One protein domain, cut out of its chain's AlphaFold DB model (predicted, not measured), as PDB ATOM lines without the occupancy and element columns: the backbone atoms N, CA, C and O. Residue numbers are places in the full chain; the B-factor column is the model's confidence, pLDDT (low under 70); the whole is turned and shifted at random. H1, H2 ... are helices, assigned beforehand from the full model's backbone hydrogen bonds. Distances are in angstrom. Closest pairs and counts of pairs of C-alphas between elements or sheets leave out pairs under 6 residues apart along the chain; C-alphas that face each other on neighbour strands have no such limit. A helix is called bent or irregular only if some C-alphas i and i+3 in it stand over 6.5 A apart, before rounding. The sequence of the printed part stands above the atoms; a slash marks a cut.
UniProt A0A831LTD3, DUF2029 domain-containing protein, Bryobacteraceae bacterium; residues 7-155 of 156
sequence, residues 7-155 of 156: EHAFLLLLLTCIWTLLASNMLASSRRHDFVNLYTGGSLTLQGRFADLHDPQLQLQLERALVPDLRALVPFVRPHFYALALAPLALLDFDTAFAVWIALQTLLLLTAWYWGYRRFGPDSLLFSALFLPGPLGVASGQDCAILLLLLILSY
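AT A GLANCE: This is residues 7 to 155 of the 156 residues of the protein "DUF2029 domain-containing protein" of Bryobacteraceae bacterium (UniProt A0A831LTD3). A long bent helix, H1, and a long straight one, H4, make two sides of an elongated body; two short helices, H5 and H6, fill the space between H1a and H4. At the other end H2 and H3 pack on the arm H1b, H3 crossing it, while H7 packs on H4 and H6. The printed part has 149 residues, with seven named helices in order H1 to H7 and no named strand: all helix. It is compact, with a radius of gyration of the C-alphas of 16.9 A and spans of 52 by 34 by 22 A.

HOW THE PARTS SIT: H1, residues 7 to 46, is the hub, touching five other helices. By its hydrogen bonds it was assigned as one helix, but it is bent: C-alphas 25 and 28 are 7.3 A apart, and its arms, H1a (7 to 25) and H1b (28 to 46), are about perpendicular at 75 degrees. H1b is irregular, with C-alphas 32 and 35 6.6 A apart, and has a kink of 48 degrees near residue 36. Residues 36 to 40 of H1b touch H2, residues 56 to 66, at a steep tilt of 62 degrees, opposite ways; the closest C-alphas, of Val 36 and Glu 63, are 6.4 A apart. Residues 38 to 46 of H1b touch H3, residues 80 to 91, about perpendicular at 76 degrees; the closest C-alphas, of Gly 42 and Ala 87, are 3.9 A apart. H3 is irregular, with C-alphas 85 and 88 7.1 A apart. H4, residues 94 to 120, is apart from H1a. H4 forms a helical hairpin with H5, residues 123 to 130; the closest C-alphas, of Tyr 117 and Ser 124, are 5.8 A apart. H5 touches H1a, C-alphas 12 and 126 being closest at 6.4 A. H6, residues 133 to 140, touches H1a, closest at C-alphas 23 and 139, 4.5 A, and H4, closest at C-alphas 105 and 138, 5.8 A. H6 forms a helical hairpin with H7, residues 144 to 155, which touches H4, closest at C-alphas 109 and 145, 5.5 A. Every O i to N i+4 pair is within hydrogen-bond range in H1a, H2, H4, H5 and H6; H1b has 10 of 15, H3 4 of 8 and H7 7 of 8.

IN THESE COORDINATES: H1a begins at C-alpha 7 (-13.580, 12.353, 6.831) and is 27.4 A long; H1b is 25.1 A. H4, 38.4 A, begins at C-alpha 94 (-19.792, 19.278, 46.658). H7, 17.3 A, ends at C-alpha 155 (6.079, 3.685, 29.073).

THE WHOLE: The two C-alphas farthest apart, of Glu 7 and Ala 51, are 53.8 A apart. The link from H2 to H3, residues 67 to 79, is long. The printed part has no cut, and no printed residue is under 70 in pLDDT.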
ATOM      1  N   GLU A   7     -12.772  13.446   6.293       88.06
ATOM      2  CA  GLU A   7     -13.580  12.353   6.831       88.06
ATOM      3  C   GLU A   7     -13.274  12.057   8.310       88.06
ATOM      4  O   GLU A   7     -14.183  11.757   9.081       88.06
ATOM      5  N   HIS A   8     -12.019  12.230   8.742       87.31
ATOM      6  CA  HIS A   8     -11.633  12.052  10.145       87.31
ATOM      7  C   HIS A   8     -12.190  13.195  10.995       87.31
ATOM      8  O   HIS A   8     -12.728  12.954  12.070       87.31
ATOM      9  N   ALA A   9     -12.107  14.433  10.499       88.00
ATOM     10  CA  ALA A   9     -12.660  15.595  11.189       88.00
ATOM     11  C   ALA A   9     -14.182  15.475  11.374       88.00
ATOM     12  O   ALA A   9     -14.684  15.724  12.469       88.00
ATOM     13  N   PHE A  10     -14.902  15.031  10.337       91.12
ATOM     14  CA  PHE A  10     -16.343  14.793  10.413       91.12
ATOM     15  C   PHE A  10     -16.702  13.723  11.455       91.12
ATOM     16  O   PHE A  10     -17.558  13.960  12.306       91.12
ATOM     17  N   LEU A  11     -16.022  12.570  11.433       91.69
ATOM     18  CA  LEU A  11     -16.266  11.491  12.396       91.69
ATOM     19  C   LEU A  11     -15.941  11.906  13.833       91.69
ATOM     20  O   LEU A  11     -16.706  11.597  14.743       91.69
ATOM     21  N   LEU A  12     -14.844  12.637  14.047       90.19
ATOM     22  CA  LEU A  12     -14.487  13.152  15.369       90.19
ATOM     23  C   LEU A  12     -15.539  14.125  15.898       90.19
ATOM     24  O   LEU A  12     -15.909  14.038  17.068       90.19
ATOM     25  N   LEU A  13     -16.046  15.020  15.048       90.81
ATOM     26  CA  LEU A  13     -17.108  15.947  15.425       90.81
ATOM     27  C   LEU A  13     -18.397  15.195  15.778       90.81
ATOM     28  O   LEU A  13     -18.976  15.446  16.832       90.81
ATOM     29  N   LEU A  14     -18.797  14.222  14.953       92.69
ATOM     30  CA  LEU A  14     -19.961  13.378  15.211       92.69
ATOM     31  C   LEU A  14     -19.838  12.634  16.548       92.69
ATOM     32  O   LEU A  14     -20.748  12.702  17.374       92.69
ATOM     33  N   LEU A  15     -18.710  11.958  16.785       91.44
ATOM     34  CA  LEU A  15     -18.458  11.232  18.032       91.44
ATOM     35  C   LEU A  15     -18.440  12.181  19.230       91.44
ATOM     36  O   LEU A  15     -19.055  11.884  20.247       91.44
ATOM     37  N   THR A  16     -17.814  13.351  19.103       88.62
ATOM     38  CA  THR A  16     -17.795  14.363  20.171       88.62
ATOM     39  C   THR A  16     -19.208  14.840  20.507       88.62
ATOM     40  O   THR A  16     -19.557  14.931  21.683       88.62
ATOM     41  N   CYS A  17     -20.054  15.087  19.501       91.69
ATOM     42  CA  CYS A  17     -21.464  15.422  19.709       91.69
ATOM     43  C   CYS A  17     -22.221  14.300  20.426       91.69
ATOM     44  O   CYS A  17     -22.913  14.573  21.405       91.69
ATOM     45  N   ILE A  18     -22.062  13.047  19.985       92.88
ATOM     46  CA  ILE A  18     -22.681  11.880  20.631       92.88
ATOM     47  C   ILE A  18     -22.246  11.791  22.097       92.88
ATOM     48  O   ILE A  18     -23.096  11.681  22.979       92.88
ATOM     49  N   TRP A  19     -20.944  11.903  22.376       91.19
ATOM     50  CA  TRP A  19     -20.419  11.834  23.740       91.19
ATOM     51  C   TRP A  19     -20.897  12.985  24.612       91.19
ATOM     52  O   TRP A  19     -21.229  12.762  25.769       91.19
ATOM     53  N   THR A  20     -20.994  14.193  24.061       88.12
ATOM     54  CA  THR A  20     -21.468  15.373  24.797       88.12
ATOM     55  C   THR A  20     -22.944  15.231  25.160       88.12
ATOM     56  O   THR A  20     -23.331  15.517  26.292       88.12
ATOM     57  N   LEU A  21     -23.766  14.744  24.225       91.50
ATOM     58  CA  LEU A  21     -25.180  14.458  24.466       91.50
ATOM     59  C   LEU A  21     -25.360  13.333  25.485       91.50
ATOM     60  O   LEU A  21     -26.211  13.425  26.362       91.50
ATOM     61  N   LEU A  22     -24.561  12.273  25.403       89.88
ATOM     62  CA  LEU A  22     -24.640  11.184  26.368       89.88
ATOM     63  C   LEU A  22     -24.207  11.650  27.763       89.88
ATOM     64  O   LEU A  22     -24.918  11.421  28.737       89.88
ATOM     65  N   ALA A  23     -23.088  12.372  27.846       88.12
ATOM     66  CA  ALA A  23     -22.575  12.918  29.091       88.12
ATOM     67  C   ALA A  23     -23.592  13.848  29.755       88.12
ATOM     68  O   ALA A  23     -23.873  13.675  30.939       88.12
ATOM     69  N   SER A  24     -24.213  14.768  29.010       88.12
ATOM     70  CA  SER A  24     -25.198  15.700  29.573       88.12
ATOM     71  C   SER A  24     -26.410  14.995  30.194       88.12
ATOM     72  O   SER A  24     -26.911  15.447  31.221       88.12
ATOM     73  N   ASN A  25     -26.826  13.848  29.645       89.25
ATOM     74  CA  ASN A  25     -27.884  13.012  30.219       89.25
ATOM     75  C   ASN A  25     -27.429  12.217  31.459       89.25
ATOM     76  O   ASN A  25     -28.265  11.799  32.260       89.25
ATOM     77  N   MET A  26     -26.123  12.007  31.638       90.00
ATOM     78  CA  MET A  26     -25.562  11.221  32.740       90.00
ATOM     79  C   MET A  26     -25.115  12.071  33.932       90.00
ATOM     80  O   MET A  26     -25.204  11.585  35.054       90.00
ATOM     81  N   LEU A  27     -24.713  13.336  33.733       85.06
ATOM     82  CA  LEU A  27     -24.082  14.183  34.762       85.06
ATOM     83  C   LEU A  27     -24.806  14.175  36.119       85.06
ATOM     84  O   LEU A  27     -24.172  14.028  37.163       85.06
ATOM     85  N   ALA A  28     -26.135  14.300  36.115       84.19
ATOM     86  CA  ALA A  28     -26.925  14.308  37.346       84.19
ATOM     87  C   ALA A  28     -26.858  12.968  38.102       84.19
ATOM     88  O   ALA A  28     -26.859  12.955  39.335       84.19
ATOM     89  N   SER A  29     -26.797  11.853  37.370       86.06
ATOM     90  CA  SER A  29     -26.620  10.512  37.929       86.06
ATOM     91  C   SER A  29     -25.184  10.306  38.409       86.06
ATOM     92  O   SER A  29     -24.973   9.869  39.536       86.06
ATOM     93  N   SER A  30     -24.201  10.699  37.604       86.94
ATOM     94  CA  SER A  30     -22.764  10.590  37.879       86.94
ATOM     95  C   SER A  30     -22.355  11.274  39.178       86.94
ATOM     96  O   SER A  30     -21.630  10.704  39.993       86.94
ATOM     97  N   ARG A  31     -22.910  12.467  39.430       87.75
ATOM     98  CA  ARG A  31     -22.721  13.195  40.689       87.75
ATOM     99  C   ARG A  31     -23.165  12.372  41.903       87.75
ATOM    100  O   ARG A  31     -22.516  12.412  42.940       87.75
ATOM    101  N   ARG A  32     -24.283  11.647  41.784       85.88
ATOM    102  CA  ARG A  32     -24.922  10.916  42.895       85.88
ATOM    103  C   ARG A  32     -24.367   9.514  43.119       85.88
ATOM    104  O   ARG A  32     -24.538   8.997  44.213       85.88
ATOM    105  N   HIS A  33     -23.771   8.901  42.100       82.56
ATOM    106  CA  HIS A  33     -23.290   7.524  42.177       82.56
ATOM    107  C   HIS A  33     -21.763   7.495  42.259       82.56
ATOM    108  O   HIS A  33     -21.204   7.165  43.297       82.56
ATOM    109  N   ASP A  34     -21.063   7.920  41.216       85.88
ATOM    110  CA  ASP A  34     -19.627   7.645  41.118       85.88
ATOM    111  C   ASP A  34     -18.753   8.739  41.734       85.88
ATOM    112  O   ASP A  34     -17.678   8.443  42.246       85.88
ATOM    113  N   PHE A  35     -19.190  10.002  41.725       94.62
ATOM    114  CA  PHE A  35     -18.390  11.074  42.323       94.62
ATOM    115  C   PHE A  35     -18.524  11.145  43.848       94.62
ATOM    116  O   PHE A  35     -17.562  11.480  44.540       94.62
ATOM    117  N   VAL A  36     -19.704  10.812  44.388       95.25
ATOM    118  CA  VAL A  36     -19.990  10.958  45.825       95.25
ATOM    119  C   VAL A  36     -19.024  10.148  46.692       95.25
ATOM    120  O   VAL A  36     -18.566  10.645  47.720       95.25
ATOM    121  N   ASN A  37     -18.625   8.955  46.244       95.06
ATOM    122  CA  ASN A  37     -17.669   8.125  46.972       95.06
ATOM    123  C   ASN A  37     -16.265   8.757  46.990       95.06
ATOM    124  O   ASN A  37     -15.613   8.782  48.033       95.06
ATOM    125  N   LEU A  38     -15.819   9.340  45.869       96.06
ATOM    126  CA  LEU A  38     -14.507   9.985  45.748       96.06
ATOM    127  C   LEU A  38     -14.433  11.232  46.628       96.06
ATOM    128  O   LEU A  38     -13.455  11.427  47.352       96.06
ATOM    129  N   TYR A  39     -15.495  12.041  46.610       97.00
ATOM    130  CA  TYR A  39     -15.613  13.197  47.488       97.00
ATOM    131  C   TYR A  39     -15.617  12.769  48.960       97.00
ATOM    132  O   TYR A  39     -14.858  13.319  49.750       97.00
ATOM    133  N   THR A  40     -16.373  11.723  49.314       96.62
ATOM    134  CA  THR A  40     -16.425  11.178  50.682       96.62
ATOM    135  C   THR A  40     -15.050  10.718  51.172       96.62
ATOM    136  O   THR A  40     -14.643  11.078  52.279       96.62
ATOM    137  N   GLY A  41     -14.290   9.992  50.344       96.69
ATOM    138  CA  GLY A  41     -12.922   9.583  50.675       96.69
ATOM    139  C   GLY A  41     -11.980  10.775  50.897       96.69
ATOM    140  O   GLY A  41     -11.215  10.798  51.868       96.69
ATOM    141  N   GLY A  42     -12.077  11.801  50.046       97.19
ATOM    142  CA  GLY A  42     -11.344  13.059  50.204       97.19
ATOM    143  C   GLY A  42     -11.728  13.818  51.480       97.19
ATOM    144  O   GLY A  42     -10.848  14.264  52.215       97.19
ATOM    145  N   SER A  43     -13.024  13.912  51.798       97.38
ATOM    146  CA  SER A  43     -13.528  14.588  53.000       97.38
ATOM    147  C   SER A  43     -13.078  13.902  54.287       97.38
ATOM    148  O   SER A  43     -12.625  14.578  55.210       97.38
ATOM    149  N   LEU A  44     -13.157  12.570  54.353       97.19
ATOM    150  CA  LEU A  44     -12.676  11.801  55.507       97.19
ATOM    151  C   LEU A  44     -11.181  12.007  55.731       97.19
ATOM    152  O   LEU A  44     -10.734  12.212  56.860       97.19
ATOM    153  N   THR A  45     -10.422  12.025  54.641       96.88
ATOM    154  CA  THR A  45      -8.985  12.281  54.678       96.88
ATOM    155  C   THR A  45      -8.675  13.693  55.179       96.88
ATOM    156  O   THR A  45      -7.847  13.861  56.075       96.88
ATOM    157  N   LEU A  46      -9.375  14.704  54.659       96.56
ATOM    158  CA  LEU A  46      -9.224  16.101  55.073       96.56
ATOM    159  C   LEU A  46      -9.532  16.305  56.568       96.56
ATOM    160  O   LEU A  46      -8.894  17.122  57.224       96.56
ATOM    161  N   GLN A  47     -10.466  15.530  57.122       96.00
ATOM    162  CA  GLN A  47     -10.819  15.533  58.548       96.00
ATOM    163  C   GLN A  47      -9.826  14.754  59.434       96.00
ATOM    164  O   GLN A  47     -10.043  14.634  60.638       96.00
ATOM    165  N   GLY A  48      -8.758  14.188  58.862       95.12
ATOM    166  CA  GLY A  48      -7.789  13.358  59.583       95.12
ATOM    167  C   GLY A  48      -8.294  11.950  59.919       95.12
ATOM    168  O   GLY A  48      -7.629  11.221  60.653       95.12
ATOM    169  N   ARG A  49      -9.437  11.526  59.369       95.56
ATOM    170  CA  ARG A  49     -10.087  10.235  59.653       95.56
ATOM    171  C   ARG A  49      -9.610   9.112  58.734       95.56
ATOM    172  O   ARG A  49     -10.403   8.325  58.227       95.56
ATOM    173  N   PHE A  50      -8.299   9.021  58.522       92.56
ATOM    174  CA  PHE A  50      -7.701   8.017  57.636       92.56
ATOM    175  C   PHE A  50      -8.035   6.578  58.037       92.56
ATOM    176  O   PHE A  50      -8.285   5.757  57.166       92.56
ATOM    177  N   ALA A  51      -8.051   6.268  59.337       94.25
ATOM    178  CA  ALA A  51      -8.325   4.915  59.826       94.25
ATOM    179  C   ALA A  51      -9.772   4.459  59.564       94.25
ATOM    180  O   ALA A  51     -10.024   3.264  59.427       94.25
ATOM    181  N   ASP A  52     -10.699   5.412  59.444       95.69
ATOM    182  CA  ASP A  52     -12.127   5.148  59.259       95.69
ATOM    183  C   ASP A  52     -12.536   5.212  57.779       95.69
ATOM    184  O   ASP A  52     -13.722   5.171  57.453       95.69
ATOM    185  N   LEU A  53     -11.570   5.336  56.861       95.06
ATOM    186  CA  LEU A  53     -11.814   5.611  55.445       95.06
ATOM    187  C   LEU A  53     -12.725   4.580  54.774       95.06
ATOM    188  O   LEU A  53     -13.418   4.930  53.826       95.06
ATOM    189  N   HIS A  54     -12.732   3.338  55.264       96.31
ATOM    190  CA  HIS A  54     -13.541   2.230  54.751       96.31
ATOM    191  C   HIS A  54     -14.670   1.799  55.701       96.31
ATOM    192  O   HIS A  54     -15.252   0.734  55.498       96.31
ATOM    193  N   ASP A  55     -14.990   2.596  56.728       96.75
ATOM    194  CA  ASP A  55     -16.157   2.346  57.575       96.75
ATOM    195  C   ASP A  55     -17.448   2.609  56.766       96.75
ATOM    196  O   ASP A  55     -17.722   3.753  56.381       96.75
ATOM    197  N   PRO A  56     -18.271   1.576  56.504       95.50
ATOM    198  CA  PRO A  56     -19.449   1.710  55.653       95.50
ATOM    199  C   PRO A  56     -20.560   2.555  56.289       95.50
ATOM    200  O   PRO A  56     -21.331   3.187  55.565       95.50
ATOM    201  N   GLN A  57     -20.675   2.578  57.622       95.50
ATOM    202  CA  GLN A  57     -21.684   3.392  58.304       95.50
ATOM    203  C   GLN A  57     -21.325   4.868  58.203       95.50
ATOM    204  O   GLN A  57     -22.185   5.701  57.905       95.50
ATOM    205  N   LEU A  58     -20.044   5.171  58.395       95.56
ATOM    206  CA  LEU A  58     -19.534   6.523  58.284       95.56
ATOM    207  C   LEU A  58     -19.649   7.070  56.858       95.56
ATOM    208  O   LEU A  58     -20.136   8.187  56.674       95.56
ATOM    209  N   GLN A  59     -19.230   6.290  55.857       96.50
ATOM    210  CA  GLN A  59     -19.365   6.683  54.455       96.50
ATOM    211  C   GLN A  59     -20.832   6.965  54.118       96.50
ATOM    212  O   GLN A  59     -21.151   8.040  53.621       96.50
ATOM    213  N   LEU A  60     -21.748   6.065  54.490       95.56
ATOM    214  CA  LEU A  60     -23.171   6.231  54.198       95.56
ATOM    215  C   LEU A  60     -23.766   7.476  54.872       95.56
ATOM    216  O   LEU A  60     -24.619   8.145  54.287       95.56
ATOM    217  N   GLN A  61     -23.341   7.788  56.100       94.94
ATOM    218  CA  GLN A  61     -23.781   8.990  56.805       94.94
ATOM    219  C   GLN A  61     -23.354  10.262  56.061       94.94
ATOM    220  O   GLN A  61     -24.174  11.165  55.884       94.94
ATOM    221  N   LEU A  62     -22.097  10.330  55.612       95.06
ATOM    222  CA  LEU A  62     -21.579  11.468  54.851       95.06
ATOM    223  C   LEU A  62     -22.236  11.574  53.475       95.06
ATOM    224  O   LEU A  62     -22.695  12.649  53.095       95.06
ATOM    225  N   GLU A  63     -22.366  10.463  52.758       95.62
ATOM    226  CA  GLU A  63     -22.988  10.445  51.436       95.62
ATOM    227  C   GLU A  63     -24.453  10.882  51.483       95.62
ATOM    228  O   GLU A  63     -24.886  11.637  50.619       95.62
ATOM    229  N   ARG A  64     -25.214  10.491  52.515       95.00
ATOM    230  CA  ARG A  64     -26.600  10.956  52.708       95.00
ATOM    231  C   ARG A  64     -26.698  12.428  53.088       95.00
ATOM    232  O   ARG A  64     -27.697  13.062  52.763       95.00
ATOM    233  N   ALA A  65     -25.687  12.984  53.753       94.19
ATOM    234  CA  ALA A  65     -25.637  14.421  54.005       94.19
ATOM    235  C   ALA A  65     -25.454  15.218  52.698       94.19
ATOM    236  O   ALA A  65     -25.968  16.327  52.583       94.19
ATOM    237  N   LEU A  66     -24.768  14.639  51.706       93.62
ATOM    238  CA  LEU A  66     -24.539  15.235  50.382       93.62
ATOM    239  C   LEU A  66     -25.681  14.943  49.395       93.62
ATOM    240  O   LEU A  66     -26.055  15.787  48.581       93.62
ATOM    241  N   VAL A  67     -26.242  13.736  49.462       93.06
ATOM    242  CA  VAL A  67     -27.294  13.220  48.583       93.06
ATOM    243  C   VAL A  67     -28.383  12.572  49.452       93.06
ATOM    244  O   VAL A  67     -28.359  11.360  49.671       93.06
ATOM    245  N   PRO A  68     -29.371  13.347  49.942       89.69
ATOM    246  CA  PRO A  68     -30.380  12.851  50.888       89.69
ATOM    247  C   PRO A  68     -31.182  11.636  50.401       89.69
ATOM    248  O   PRO A  68     -31.500  10.747  51.187       89.69
ATOM    249  N   ASP A  69     -31.449  11.553  49.095       87.56
ATOM    250  CA  ASP A  69     -32.227  10.466  48.480       87.56
ATOM    251  C   ASP A  69     -31.386   9.220  48.134       87.56
ATOM    252  O   ASP A  69     -31.815   8.367  47.345       87.56
ATOM    253  N   LEU A  70     -30.162   9.109  48.658       87.38
ATOM    254  CA  LEU A  70     -29.274   7.999  48.343       87.38
ATOM    255  C   LEU A  70     -29.811   6.676  48.917       87.38
ATOM    256  O   LEU A  70     -29.884   6.462  50.132       87.38
ATOM    257  N   ARG A  71     -30.172   5.761  48.011       84.25
ATOM    258  CA  ARG A  71     -30.800   4.472  48.348       84.25
ATOM    259  C   ARG A  71     -29.838   3.491  49.014       84.25
ATOM    260  O   ARG A  71     -30.255   2.741  49.892       84.25
ATOM    261  N   ALA A  72     -28.578   3.486  48.592       89.06
ATOM    262  CA  ALA A  72     -27.553   2.563  49.061       89.06
ATOM    263  C   ALA A  72     -26.185   3.250  49.079       89.06
ATOM    264  O   ALA A  72     -25.955   4.166  48.296       89.06
ATOM    265  N   LEU A  73     -25.303   2.777  49.961       91.62
ATOM    266  CA  LEU A  73     -23.908   3.209  50.034       91.62
ATOM    267  C   LEU A  73     -23.220   3.020  48.678       91.62
ATOM    268  O   LEU A  73     -23.338   1.941  48.088       91.62
ATOM    269  N   VAL A  74     -22.448   4.015  48.244       91.94
ATOM    270  CA  VAL A  74     -21.488   3.838  47.154       91.94
ATOM    271  C   VAL A  74     -20.082   3.793  47.742       91.94
ATOM    272  O   VAL A  74     -19.471   4.823  47.960       91.94
ATOM    273  N   PRO A  75     -19.525   2.609  48.026       93.50
ATOM    274  CA  PRO A  75     -18.353   2.535  48.880       93.50
ATOM    275  C   PRO A  75     -17.124   3.186  48.239       93.50
ATOM    276  O   PRO A  75     -16.783   2.913  47.084       93.50
ATOM    277  N   PHE A  76     -16.390   3.974  49.023       95.12
ATOM    278  CA  PHE A  76     -15.040   4.373  48.645       95.12
ATOM    279  C   PHE A  76     -14.093   3.177  48.822       95.12
ATOM    280  O   PHE A  76     -13.813   2.734  49.940       95.12
ATOM    281  N   VAL A  77     -13.602   2.653  47.697       94.06
ATOM    282  CA  VAL A  77     -12.780   1.427  47.633       94.06
ATOM    283  C   VAL A  77     -11.327   1.678  47.218       94.06
ATOM    284  O   VAL A  77     -10.577   0.731  46.990       94.06
ATOM    285  N   ARG A  78     -10.914   2.940  47.053       94.06
ATOM    286  CA  ARG A  78      -9.550   3.268  46.609       94.06
ATOM    287  C   ARG A  78      -8.560   3.241  47.785       94.06
ATOM    288  O   ARG A  78      -8.971   3.414  48.929       94.06
ATOM    289  N   PRO A  79      -7.251   3.050  47.536       94.69
ATOM    290  CA  PRO A  79      -6.244   3.088  48.593       94.69
ATOM    291  C   PRO A  79      -6.170   4.439  49.323       94.69
ATOM    292  O   PRO A  79      -6.493   5.486  48.765       94.69
ATOM    293  N   HIS A  80      -5.630   4.438  50.543       94.62
ATOM    294  CA  HIS A  80      -5.549   5.627  51.405       94.62
ATOM    295  C   HIS A  80      -4.751   6.783  50.785       94.62
ATOM    296  O   HIS A  80      -5.141   7.942  50.901       94.62
ATOM    297  N   PHE A  81      -3.655   6.488  50.076       95.00
ATOM    298  CA  PHE A  81      -2.879   7.530  49.392       95.00
ATOM    299  C   PHE A  81      -3.695   8.226  48.292       95.00
ATOM    300  O   PHE A  81      -3.477   9.399  48.005       95.00
ATOM    301  N   TYR A  82      -4.644   7.512  47.682       95.50
ATOM    302  CA  TYR A  82      -5.515   8.069  46.658       95.50
ATOM    303  C   TYR A  82      -6.534   9.024  47.282       95.50
ATOM    304  O   TYR A  82      -6.761  10.113  46.766       95.50
ATOM    305  N   ALA A  83      -7.074   8.669  48.449       96.25
ATOM    306  CA  ALA A  83      -7.933   9.559  49.227       96.25
ATOM    307  C   ALA A  83      -7.208  10.852  49.643       96.25
ATOM    308  O   ALA A  83      -7.783  11.935  49.559       96.25
ATOM    309  N   LEU A  84      -5.917  10.761  49.988       96.19
ATOM    310  CA  LEU A  84      -5.073  11.934  50.242       96.19
ATOM    311  C   LEU A  84      -4.946  12.838  49.010       96.19
ATOM    312  O   LEU A  84      -5.051  14.055  49.143       96.19
ATOM    313  N   ALA A  85      -4.770  12.266  47.819       96.00
ATOM    314  CA  ALA A  85      -4.732  13.039  46.578       96.00
ATOM    315  C   ALA A  85      -6.072  13.735  46.268       96.00
ATOM    316  O   ALA A  85      -6.081  14.799  45.652       96.00
ATOM    317  N   LEU A  86      -7.195  13.165  46.722       96.50
ATOM    318  CA  LEU A  86      -8.536  13.742  46.577       96.50
ATOM    319  C   LEU A  86      -8.874  14.787  47.652       96.50
ATOM    320  O   LEU A  86      -9.786  15.586  47.455       96.50
ATOM    321  N   ALA A  87      -8.157  14.822  48.777       96.75
ATOM    322  CA  ALA A  87      -8.470  15.702  49.904       96.75
ATOM    323  C   ALA A  87      -8.538  17.206  49.562       96.75
ATOM    324  O   ALA A  87      -9.450  17.868  50.061       96.75
ATOM    325  N   PRO A  88      -7.672  17.773  48.691       96.94
ATOM    326  CA  PRO A  88      -7.796  19.174  48.288       96.94
ATOM    327  C   PRO A  88      -9.123  19.490  47.594       96.94
ATOM    328  O   PRO A  88      -9.617  20.608  47.698       96.94
ATOM    329  N   LEU A  89      -9.729  18.510  46.916       96.12
ATOM    330  CA  LEU A  89     -11.023  18.682  46.258       96.12
ATOM    331  C   LEU A  89     -12.160  18.854  47.277       96.12
ATOM    332  O   LEU A  89     -13.112  19.583  47.018       96.12
ATOM    333  N   ALA A  90     -12.028  18.242  48.458       96.19
ATOM    334  CA  ALA A  90     -12.990  18.350  49.552       96.19
ATOM    335  C   ALA A  90     -12.931  19.694  50.308       96.19
ATOM    336  O   ALA A  90     -13.765  19.933  51.178       96.19
ATOM    337  N   LEU A  91     -11.978  20.578  49.982       97.06
ATOM    338  CA  LEU A  91     -12.001  21.977  50.434       97.06
ATOM    339  C   LEU A  91     -13.108  22.792  49.748       97.06
ATOM    340  O   LEU A  91     -13.491  23.849  50.245       97.06
ATOM    341  N   LEU A  92     -13.582  22.323  48.594       97.62
ATOM    342  CA  LEU A  92     -14.670  22.927  47.838       97.62
ATOM    343  C   LEU A  92     -16.007  22.329  48.284       97.62
ATOM    344  O   LEU A  92     -16.066  21.186  48.748       97.62
ATOM    345  N   ASP A  93     -17.096  23.075  48.098       96.38
ATOM    346  CA  ASP A  93     -18.434  22.500  48.217       96.38
ATOM    347  C   ASP A  93     -18.638  21.386  47.176       96.38
ATOM    348  O   ASP A  93     -17.952  21.323  46.154       96.38
ATOM    349  N   PHE A  94     -19.585  20.492  47.444       95.19
ATOM    350  CA  PHE A  94     -19.792  19.278  46.658       95.19
ATOM    351  C   PHE A  94     -20.058  19.531  45.165       95.19
ATOM    352  O   PHE A  94     -19.569  18.782  44.315       95.19
ATOM    353  N   ASP A  95     -20.796  20.590  44.831       94.00
ATOM    354  CA  ASP A  95     -21.160  20.897  43.448       94.00
ATOM    355  C   ASP A  95     -19.980  21.499  42.686       94.00
ATOM    356  O   ASP A  95     -19.673  21.074  41.566       94.00
ATOM    357  N   THR A  96     -19.259  22.428  43.316       96.69
ATOM    358  CA  THR A  96     -18.029  22.990  42.753       96.69
ATOM    359  C   THR A  96     -16.957  21.911  42.596       96.69
ATOM    360  O   THR A  96     -16.306  21.829  41.552       96.69
ATOM    361  N   ALA A  97     -16.807  21.032  43.588       97.19
ATOM    362  CA  ALA A  97     -15.902  19.892  43.542       97.19
ATOM    363  C   ALA A  97     -16.212  18.960  42.363       97.19
ATOM    364  O   ALA A  97     -15.300  18.558  41.641       97.19
ATOM    365  N   PHE A  98     -17.491  18.659  42.120       95.69
ATOM    366  CA  PHE A  98     -17.907  17.838  40.983       95.69
ATOM    367  C   PHE A  98     -17.574  18.501  39.642       95.69
ATOM    368  O   PHE A  98     -17.029  17.852  38.750       95.69
ATOM    369  N   ALA A  99     -17.848  19.801  39.497       94.94
ATOM    370  CA  ALA A  99     -17.524  20.534  38.275       94.94
ATOM    371  C   ALA A  99     -16.011  20.542  37.995       94.94
ATOM    372  O   ALA A  99     -15.586  20.271  36.869       94.94
ATOM    373  N   VAL A 100     -15.195  20.788  39.028       96.81
ATOM    374  CA  VAL A 100     -13.727  20.725  38.941       96.81
ATOM    375  C   VAL A 100     -13.261  19.319  38.573       96.81
ATOM    376  O   VAL A 100     -12.387  19.172  37.720       96.81
ATOM    377  N   TRP A 101     -13.863  18.282  39.156       96.31
ATOM    378  CA  TRP A 101     -13.534  16.892  38.854       96.31
ATOM    379  C   TRP A 101     -13.802  16.531  37.394       96.31
ATOM    380  O   TRP A 101     -12.920  16.009  36.715       96.31
ATOM    381  N   ILE A 102     -14.982  16.866  36.871       94.69
ATOM    382  CA  ILE A 102     -15.320  16.616  35.464       94.69
ATOM    383  C   ILE A 102     -14.377  17.384  34.532       94.69
ATOM    384  O   ILE A 102     -13.901  16.821  33.541       94.69
ATOM    385  N   ALA A 103     -14.058  18.642  34.853       95.75
ATOM    386  CA  ALA A 103     -13.109  19.436  34.077       95.75
ATOM    387  C   ALA A 103     -11.706  18.807  34.073       95.75
ATOM    388  O   ALA A 103     -11.094  18.686  33.010       95.75
ATOM    389  N   LEU A 104     -11.225  18.342  35.232       96.44
ATOM    390  CA  LEU A 104      -9.951  17.640  35.366       96.44
ATOM    391  C   LEU A 104      -9.936  16.354  34.533       96.44
ATOM    392  O   LEU A 104      -9.058  16.186  33.691       96.44
ATOM    393  N   GLN A 105     -10.928  15.477  34.702       95.62
ATOM    394  CA  GLN A 105     -11.011  14.209  33.971       95.62
ATOM    395  C   GLN A 105     -11.083  14.423  32.452       95.62
ATOM    396  O   GLN A 105     -10.426  13.711  31.689       95.62
ATOM    397  N   THR A 106     -11.820  15.446  32.009       94.75
ATOM    398  CA  THR A 106     -11.886  15.849  30.596       94.75
ATOM    399  C   THR A 106     -10.523  16.312  30.090       94.75
ATOM    400  O   THR A 106     -10.075  15.863  29.035       94.75
ATOM    401  N   LEU A 107      -9.837  17.179  30.841       97.00
ATOM    402  CA  LEU A 107      -8.518  17.682  30.469       97.00
ATOM    403  C   LEU A 107      -7.502  16.541  30.347       97.00
ATOM    404  O   LEU A 107      -6.805  16.465  29.339       97.00
ATOM    405  N   LEU A 108      -7.466  15.622  31.316       96.69
ATOM    406  CA  LEU A 108      -6.568  14.463  31.296       96.69
ATOM    407  C   LEU A 108      -6.832  13.553  30.088       96.69
ATOM    408  O   LEU A 108      -5.887  13.111  29.431       96.69
ATOM    409  N   LEU A 109      -8.103  13.315  29.748       95.31
ATOM    410  CA  LEU A 109      -8.467  12.539  28.561       95.31
ATOM    411  C   LEU A 109      -7.991  13.227  27.272       95.31
ATOM    412  O   LEU A 109      -7.394  12.579  26.412       95.31
ATOM    413  N   LEU A 110      -8.201  14.541  27.147       94.88
ATOM    414  CA  LEU A 110      -7.731  15.317  25.997       94.88
ATOM    415  C   LEU A 110      -6.200  15.327  25.902       94.88
ATOM    416  O   LEU A 110      -5.659  15.242  24.799       94.88
ATOM    417  N   THR A 111      -5.490  15.372  27.033       96.12
ATOM    418  CA  THR A 111      -4.029  15.227  27.075       96.12
ATOM    419  C   THR A 111      -3.591  13.858  26.555       96.12
ATOM    420  O   THR A 111      -2.690  13.797  25.719       96.12
ATOM    421  N   ALA A 112      -4.251  12.772  26.970       95.38
ATOM    422  CA  ALA A 112      -3.965  11.427  26.467       95.38
ATOM    423  C   ALA A 112      -4.229  11.309  24.953       95.38
ATOM    424  O   ALA A 112      -3.420  10.740  24.218       95.38
ATOM    425  N   TRP A 113      -5.316  11.906  24.456       94.75
ATOM    426  CA  TRP A 113      -5.629  11.939  23.023       94.75
ATOM    427  C   TRP A 113      -4.602  12.751  22.232       94.75
ATOM    428  O   TRP A 113      -4.160  12.326  21.165       94.75
ATOM    429  N   TYR A 114      -4.187  13.902  22.760       94.81
ATOM    430  CA  TYR A 114      -3.150  14.731  22.152       94.81
ATOM    431  C   TYR A 114      -1.802  14.006  22.099       94.81
ATOM    432  O   TYR A 114      -1.119  14.041  21.073       94.81
ATOM    433  N   TRP A 115      -1.435  13.307  23.174       95.12
ATOM    434  CA  TRP A 115      -0.258  12.448  23.195       95.12
ATOM    435  C   TRP A 115      -0.342  11.360  22.113       95.12
ATOM    436  O   TRP A 115       0.565  11.247  21.284       95.12
ATOM    437  N   GLY A 116      -1.471  10.645  22.037       93.81
ATOM    438  CA  GLY A 116      -1.712   9.621  21.019       93.81
ATOM    439  C   GLY A 116      -1.609  10.178  19.597       93.81
ATOM    440  O   GLY A 116      -0.912   9.607  18.756       93.81
ATOM    441  N   TYR A 117      -2.189  11.358  19.352       93.81
ATOM    442  CA  TYR A 117      -2.074  12.074  18.080       93.81
ATOM    443  C   TYR A 117      -0.617  12.358  17.711       93.81
ATOM    444  O   TYR A 117      -0.205  12.129  16.570       93.81
ATOM    445  N   ARG A 118       0.186  12.842  18.665       93.81
ATOM    446  CA  ARG A 118       1.604  13.131  18.429       93.81
ATOM    447  C   ARG A 118       2.424  11.873  18.169       93.81
ATOM    448  O   ARG A 118       3.344  11.930  17.354       93.81
ATOM    449  N   ARG A 119       2.111  10.769  18.851       93.94
ATOM    450  CA  ARG A 119       2.883   9.521  18.790       93.94
ATOM    451  C   ARG A 119       2.527   8.646  17.589       93.94
ATOM    452  O   ARG A 119       3.427   8.093  16.960       93.94
ATOM    453  N   PHE A 120       1.238   8.532  17.276       93.75
ATOM    454  CA  PHE A 120       0.687   7.574  16.311       93.75
ATOM    455  C   PHE A 120      -0.022   8.240  15.121       93.75
ATOM    456  O   PHE A 120      -0.357   7.571  14.146       93.75
ATOM    457  N   GLY A 121      -0.215   9.561  15.151       92.19
ATOM    458  CA  GLY A 121      -0.853  10.320  14.076       92.19
ATOM    459  C   GLY A 121      -2.379  10.447  14.215       92.19
ATOM    460  O   GLY A 121      -2.952  10.049  15.229       92.19
ATOM    461  N   PRO A 122      -3.058  11.025  13.204       90.94
ATOM    462  CA  PRO A 122      -4.478  11.395  13.271       90.94
ATOM    463  C   PRO A 122      -5.434  10.219  13.482       90.94
ATOM    464  O   PRO A 122      -6.442  10.385  14.162       90.94
ATOM    465  N   ASP A 123      -5.111   9.034  12.964       91.31
ATOM    466  CA  ASP A 123      -5.973   7.852  13.069       91.31
ATOM    467  C   ASP A 123      -6.173   7.427  14.541       91.31
ATOM    468  O   ASP A 123      -7.243   6.948  14.916       91.31
ATOM    469  N   SER A 124      -5.191   7.690  15.414       93.19
ATOM    470  CA  SER A 124      -5.290   7.408  16.856       93.19
ATOM    471  C   SER A 124      -6.417   8.167  17.554       93.19
ATOM    472  O   SER A 124      -7.003   7.638  18.498       93.19
ATOM    473  N   LEU A 125      -6.771   9.366  17.078       91.31
ATOM    474  CA  LEU A 125      -7.884  10.139  17.628       91.31
ATOM    475  C   LEU A 125      -9.216   9.431  17.374       91.31
ATOM    476  O   LEU A 125     -10.060   9.405  18.263       91.31
ATOM    477  N   LEU A 126      -9.391   8.815  16.198       90.81
ATOM    478  CA  LEU A 126     -10.604   8.051  15.892       90.81
ATOM    479  C   LEU A 126     -10.721   6.827  16.794       90.81
ATOM    480  O   LEU A 126     -11.768   6.615  17.399       90.81
ATOM    481  N   PHE A 127      -9.641   6.055  16.938       91.31
ATOM    482  CA  PHE A 127      -9.638   4.898  17.836       91.31
ATOM    483  C   PHE A 127      -9.883   5.303  19.292       91.31
ATOM    484  O   PHE A 127     -10.650   4.643  19.986       91.31
ATOM    485  N   SER A 128      -9.300   6.419  19.732       92.00
ATOM    486  CA  SER A 128      -9.503   6.941  21.087       92.00
ATOM    487  C   SER A 128     -10.943   7.412  21.313       92.00
ATOM    488  O   SER A 128     -11.512   7.149  22.369       92.00
ATOM    489  N   ALA A 129     -11.561   8.051  20.315       90.12
ATOM    490  CA  ALA A 129     -12.954   8.491  20.373       90.12
ATOM    491  C   ALA A 129     -13.962   7.332  20.285       90.12
ATOM    492  O   ALA A 129     -15.071   7.455  20.800       90.12
ATOM    493  N   LEU A 130     -13.592   6.219  19.647       91.44
ATOM    494  CA  LEU A 130     -14.380   4.982  19.614       91.44
ATOM    495  C   LEU A 130     -14.196   4.127  20.874       91.44
ATOM    496  O   LEU A 130     -15.036   3.275  21.168       91.44
ATOM    497  N   PHE A 131     -13.113   4.339  21.624       90.75
ATOM    498  CA  PHE A 131     -12.846   3.623  22.862       90.75
ATOM    499  C   PHE A 131     -13.766   4.116  23.983       90.75
ATOM    500  O   PHE A 131     -13.428   5.000  24.773       90.75
ATOM    501  N   LEU A 132     -14.941   3.488  24.044       86.38
ATOM    502  CA  LEU A 132     -16.047   3.785  24.951       86.38
ATOM    503  C   LEU A 132     -15.632   4.120  26.401       86.38
ATOM    504  O   LEU A 132     -16.143   5.114  26.925       86.38
ATOM    505  N   PRO A 133     -14.718   3.373  27.063       87.06
ATOM    506  CA  PRO A 133     -14.381   3.630  28.463       87.06
ATOM    507  C   PRO A 133     -13.795   5.019  28.737       87.06
ATOM    508  O   PRO A 133     -13.953   5.520  29.844       87.06
ATOM    509  N   GLY A 134     -13.148   5.659  27.755       88.44
ATOM    510  CA  GLY A 134     -12.590   7.004  27.930       88.44
ATOM    511  C   GLY A 134     -13.689   8.051  28.147       88.44
ATOM    512  O   GLY A 134     -13.822   8.569  29.259       88.44
ATOM    513  N   PRO A 135     -14.514   8.347  27.125       87.50
ATOM    514  CA  PRO A 135     -15.607   9.308  27.247       87.50
ATOM    515  C   PRO A 135     -16.651   8.916  28.299       87.50
ATOM    516  O   PRO A 135     -17.100   9.779  29.053       87.50
ATOM    517  N   LEU A 136     -17.014   7.627  28.402       89.25
ATOM    518  CA  LEU A 136     -17.974   7.186  29.420       89.25
ATOM    519  C   LEU A 136     -17.442   7.324  30.836       89.25
ATOM    520  O   LEU A 136     -18.222   7.628  31.732       89.25
ATOM    521  N   GLY A 137     -16.150   7.102  31.062       90.44
ATOM    522  CA  GLY A 137     -15.569   7.273  32.384       90.44
ATOM    523  C   GLY A 137     -15.688   8.714  32.868       90.44
ATOM    524  O   GLY A 137     -16.143   8.949  33.984       90.44
ATOM    525  N   VAL A 138     -15.393   9.682  31.994       90.44
ATOM    526  CA  VAL A 138     -15.611  11.109  32.282       90.44
ATOM    527  C   VAL A 138     -17.094  11.392  32.517       90.44
ATOM    528  O   VAL A 138     -17.446  11.977  33.537       90.44
ATOM    529  N   ALA A 139     -17.972  10.933  31.616       89.44
ATOM    530  CA  ALA A 139     -19.417  11.133  31.729       89.44
ATOM    531  C   ALA A 139     -19.988  10.564  33.029       89.44
ATOM    532  O   ALA A 139     -20.877  11.174  33.617       89.44
ATOM    533  N   SER A 140     -19.465   9.425  33.481       88.31
ATOM    534  CA  SER A 140     -19.881   8.746  34.707       88.31
ATOM    535  C   SER A 140     -19.252   9.368  35.955       88.31
ATOM    536  O   SER A 140     -19.729   9.105  37.040       88.31
ATOM    537  N   GLY A 141     -18.252  10.251  35.844       88.25
ATOM    538  CA  GLY A 141     -17.553  10.837  36.998       88.25
ATOM    539  C   GLY A 141     -16.463   9.934  37.593       88.25
ATOM    540  O   GLY A 141     -16.009  10.171  38.710       88.25
ATOM    541  N   GLN A 142     -16.028   8.918  36.847       91.62
ATOM    542  CA  GLN A 142     -14.993   7.958  37.233       91.62
ATOM    543  C   GLN A 142     -13.582   8.555  37.133       91.62
ATOM    544  O   GLN A 142     -13.349   9.573  36.480       91.62
ATOM    545  N   ASP A 143     -12.608   7.867  37.725       92.44
ATOM    546  CA  ASP A 143     -11.192   8.249  37.775       92.44
ATOM    547  C   ASP A 143     -10.308   7.643  36.665       92.44
ATOM    548  O   ASP A 143      -9.098   7.868  36.632       92.44
ATOM    549  N   CYS A 144     -10.877   6.917  35.701       92.12
ATOM    550  CA  CYS A 144     -10.102   6.140  34.724       92.12
ATOM    551  C   CYS A 144      -9.138   6.964  33.845       92.12
ATOM    552  O   CYS A 144      -8.121   6.428  33.406       92.12
ATOM    553  N   ALA A 145      -9.410   8.253  33.600       94.31
ATOM    554  CA  ALA A 145      -8.511   9.124  32.836       94.31
ATOM    555  C   ALA A 145      -7.163   9.350  33.550       94.31
ATOM    556  O   ALA A 145      -6.130   9.444  32.886       94.31
ATOM    557  N   ILE A 146      -7.156   9.358  34.889       94.31
ATOM    558  CA  ILE A 146      -5.926   9.424  35.693       94.31
ATOM    559  C   ILE A 146      -5.103   8.160  35.462       94.31
ATOM    560  O   ILE A 146      -3.920   8.246  35.142       94.31
ATOM    561  N   LEU A 147      -5.733   6.986  35.567       92.50
ATOM    562  CA  LEU A 147      -5.056   5.703  35.363       92.50
ATOM    563  C   LEU A 147      -4.503   5.566  33.941       92.50
ATOM    564  O   LEU A 147      -3.386   5.088  33.769       92.50
ATOM    565  N   LEU A 148      -5.250   6.023  32.932       93.94
ATOM    566  CA  LEU A 148      -4.783   6.048  31.548       93.94
ATOM    567  C   LEU A 148      -3.531   6.917  31.392       93.94
ATOM    568  O   LEU A 148      -2.571   6.489  30.755       93.94
ATOM    569  N   LEU A 149      -3.522   8.121  31.970       94.50
ATOM    570  CA  LEU A 149      -2.365   9.004  31.861       94.50
ATOM    571  C   LEU A 149      -1.155   8.447  32.617       94.50
ATOM    572  O   LEU A 149      -0.052   8.471  32.082       94.50
ATOM    573  N   LEU A 150      -1.352   7.893  33.817       93.88
ATOM    574  CA  LEU A 150      -0.285   7.216  34.562       93.88
ATOM    575  C   LEU A 150       0.296   6.039  33.775       93.88
ATOM    576  O   LEU A 150       1.510   5.854  33.763       93.88
ATOM    577  N   LEU A 151      -0.557   5.274  33.089       93.75
ATOM    578  CA  LEU A 151      -0.113   4.196  32.216       93.75
ATOM    579  C   LEU A 151       0.751   4.746  31.079       93.75
ATOM    580  O   LEU A 151       1.858   4.257  30.897       93.75
ATOM    581  N   ILE A 152       0.297   5.780  30.364       94.25
ATOM    582  CA  ILE A 152       1.077   6.428  29.296       94.25
ATOM    583  C   ILE A 152       2.453   6.869  29.819       94.25
ATOM    584  O   ILE A 152       3.471   6.487  29.249       94.25
ATOM    585  N   LEU A 153       2.484   7.580  30.949       93.81
ATOM    586  CA  LEU A 153       3.713   8.084  31.571       93.81
ATOM    587  C   LEU A 153       4.661   6.982  32.064       93.81
ATOM    588  O   LEU A 153       5.828   7.260  32.304       93.81
ATOM    589  N   SER A 154       4.180   5.753  32.253       94.75
ATOM    590  CA  SER A 154       5.025   4.629  32.673       94.75
ATOM    591  C   SER A 154       5.811   3.978  31.528       94.75
ATOM    592  O   SER A 154       6.736   3.212  31.799       94.75
ATOM    593  N   TYR A 155       5.444   4.255  30.270       87.44
ATOM    594  CA  TYR A 155       6.079   3.685  29.073       87.44
ATOM    595  C   TYR A 155       6.885   4.695  28.246       87.44
ATOM    596  O   TYR A 155       7.561   4.279  27.300       87.44
TER     597      TYR A 155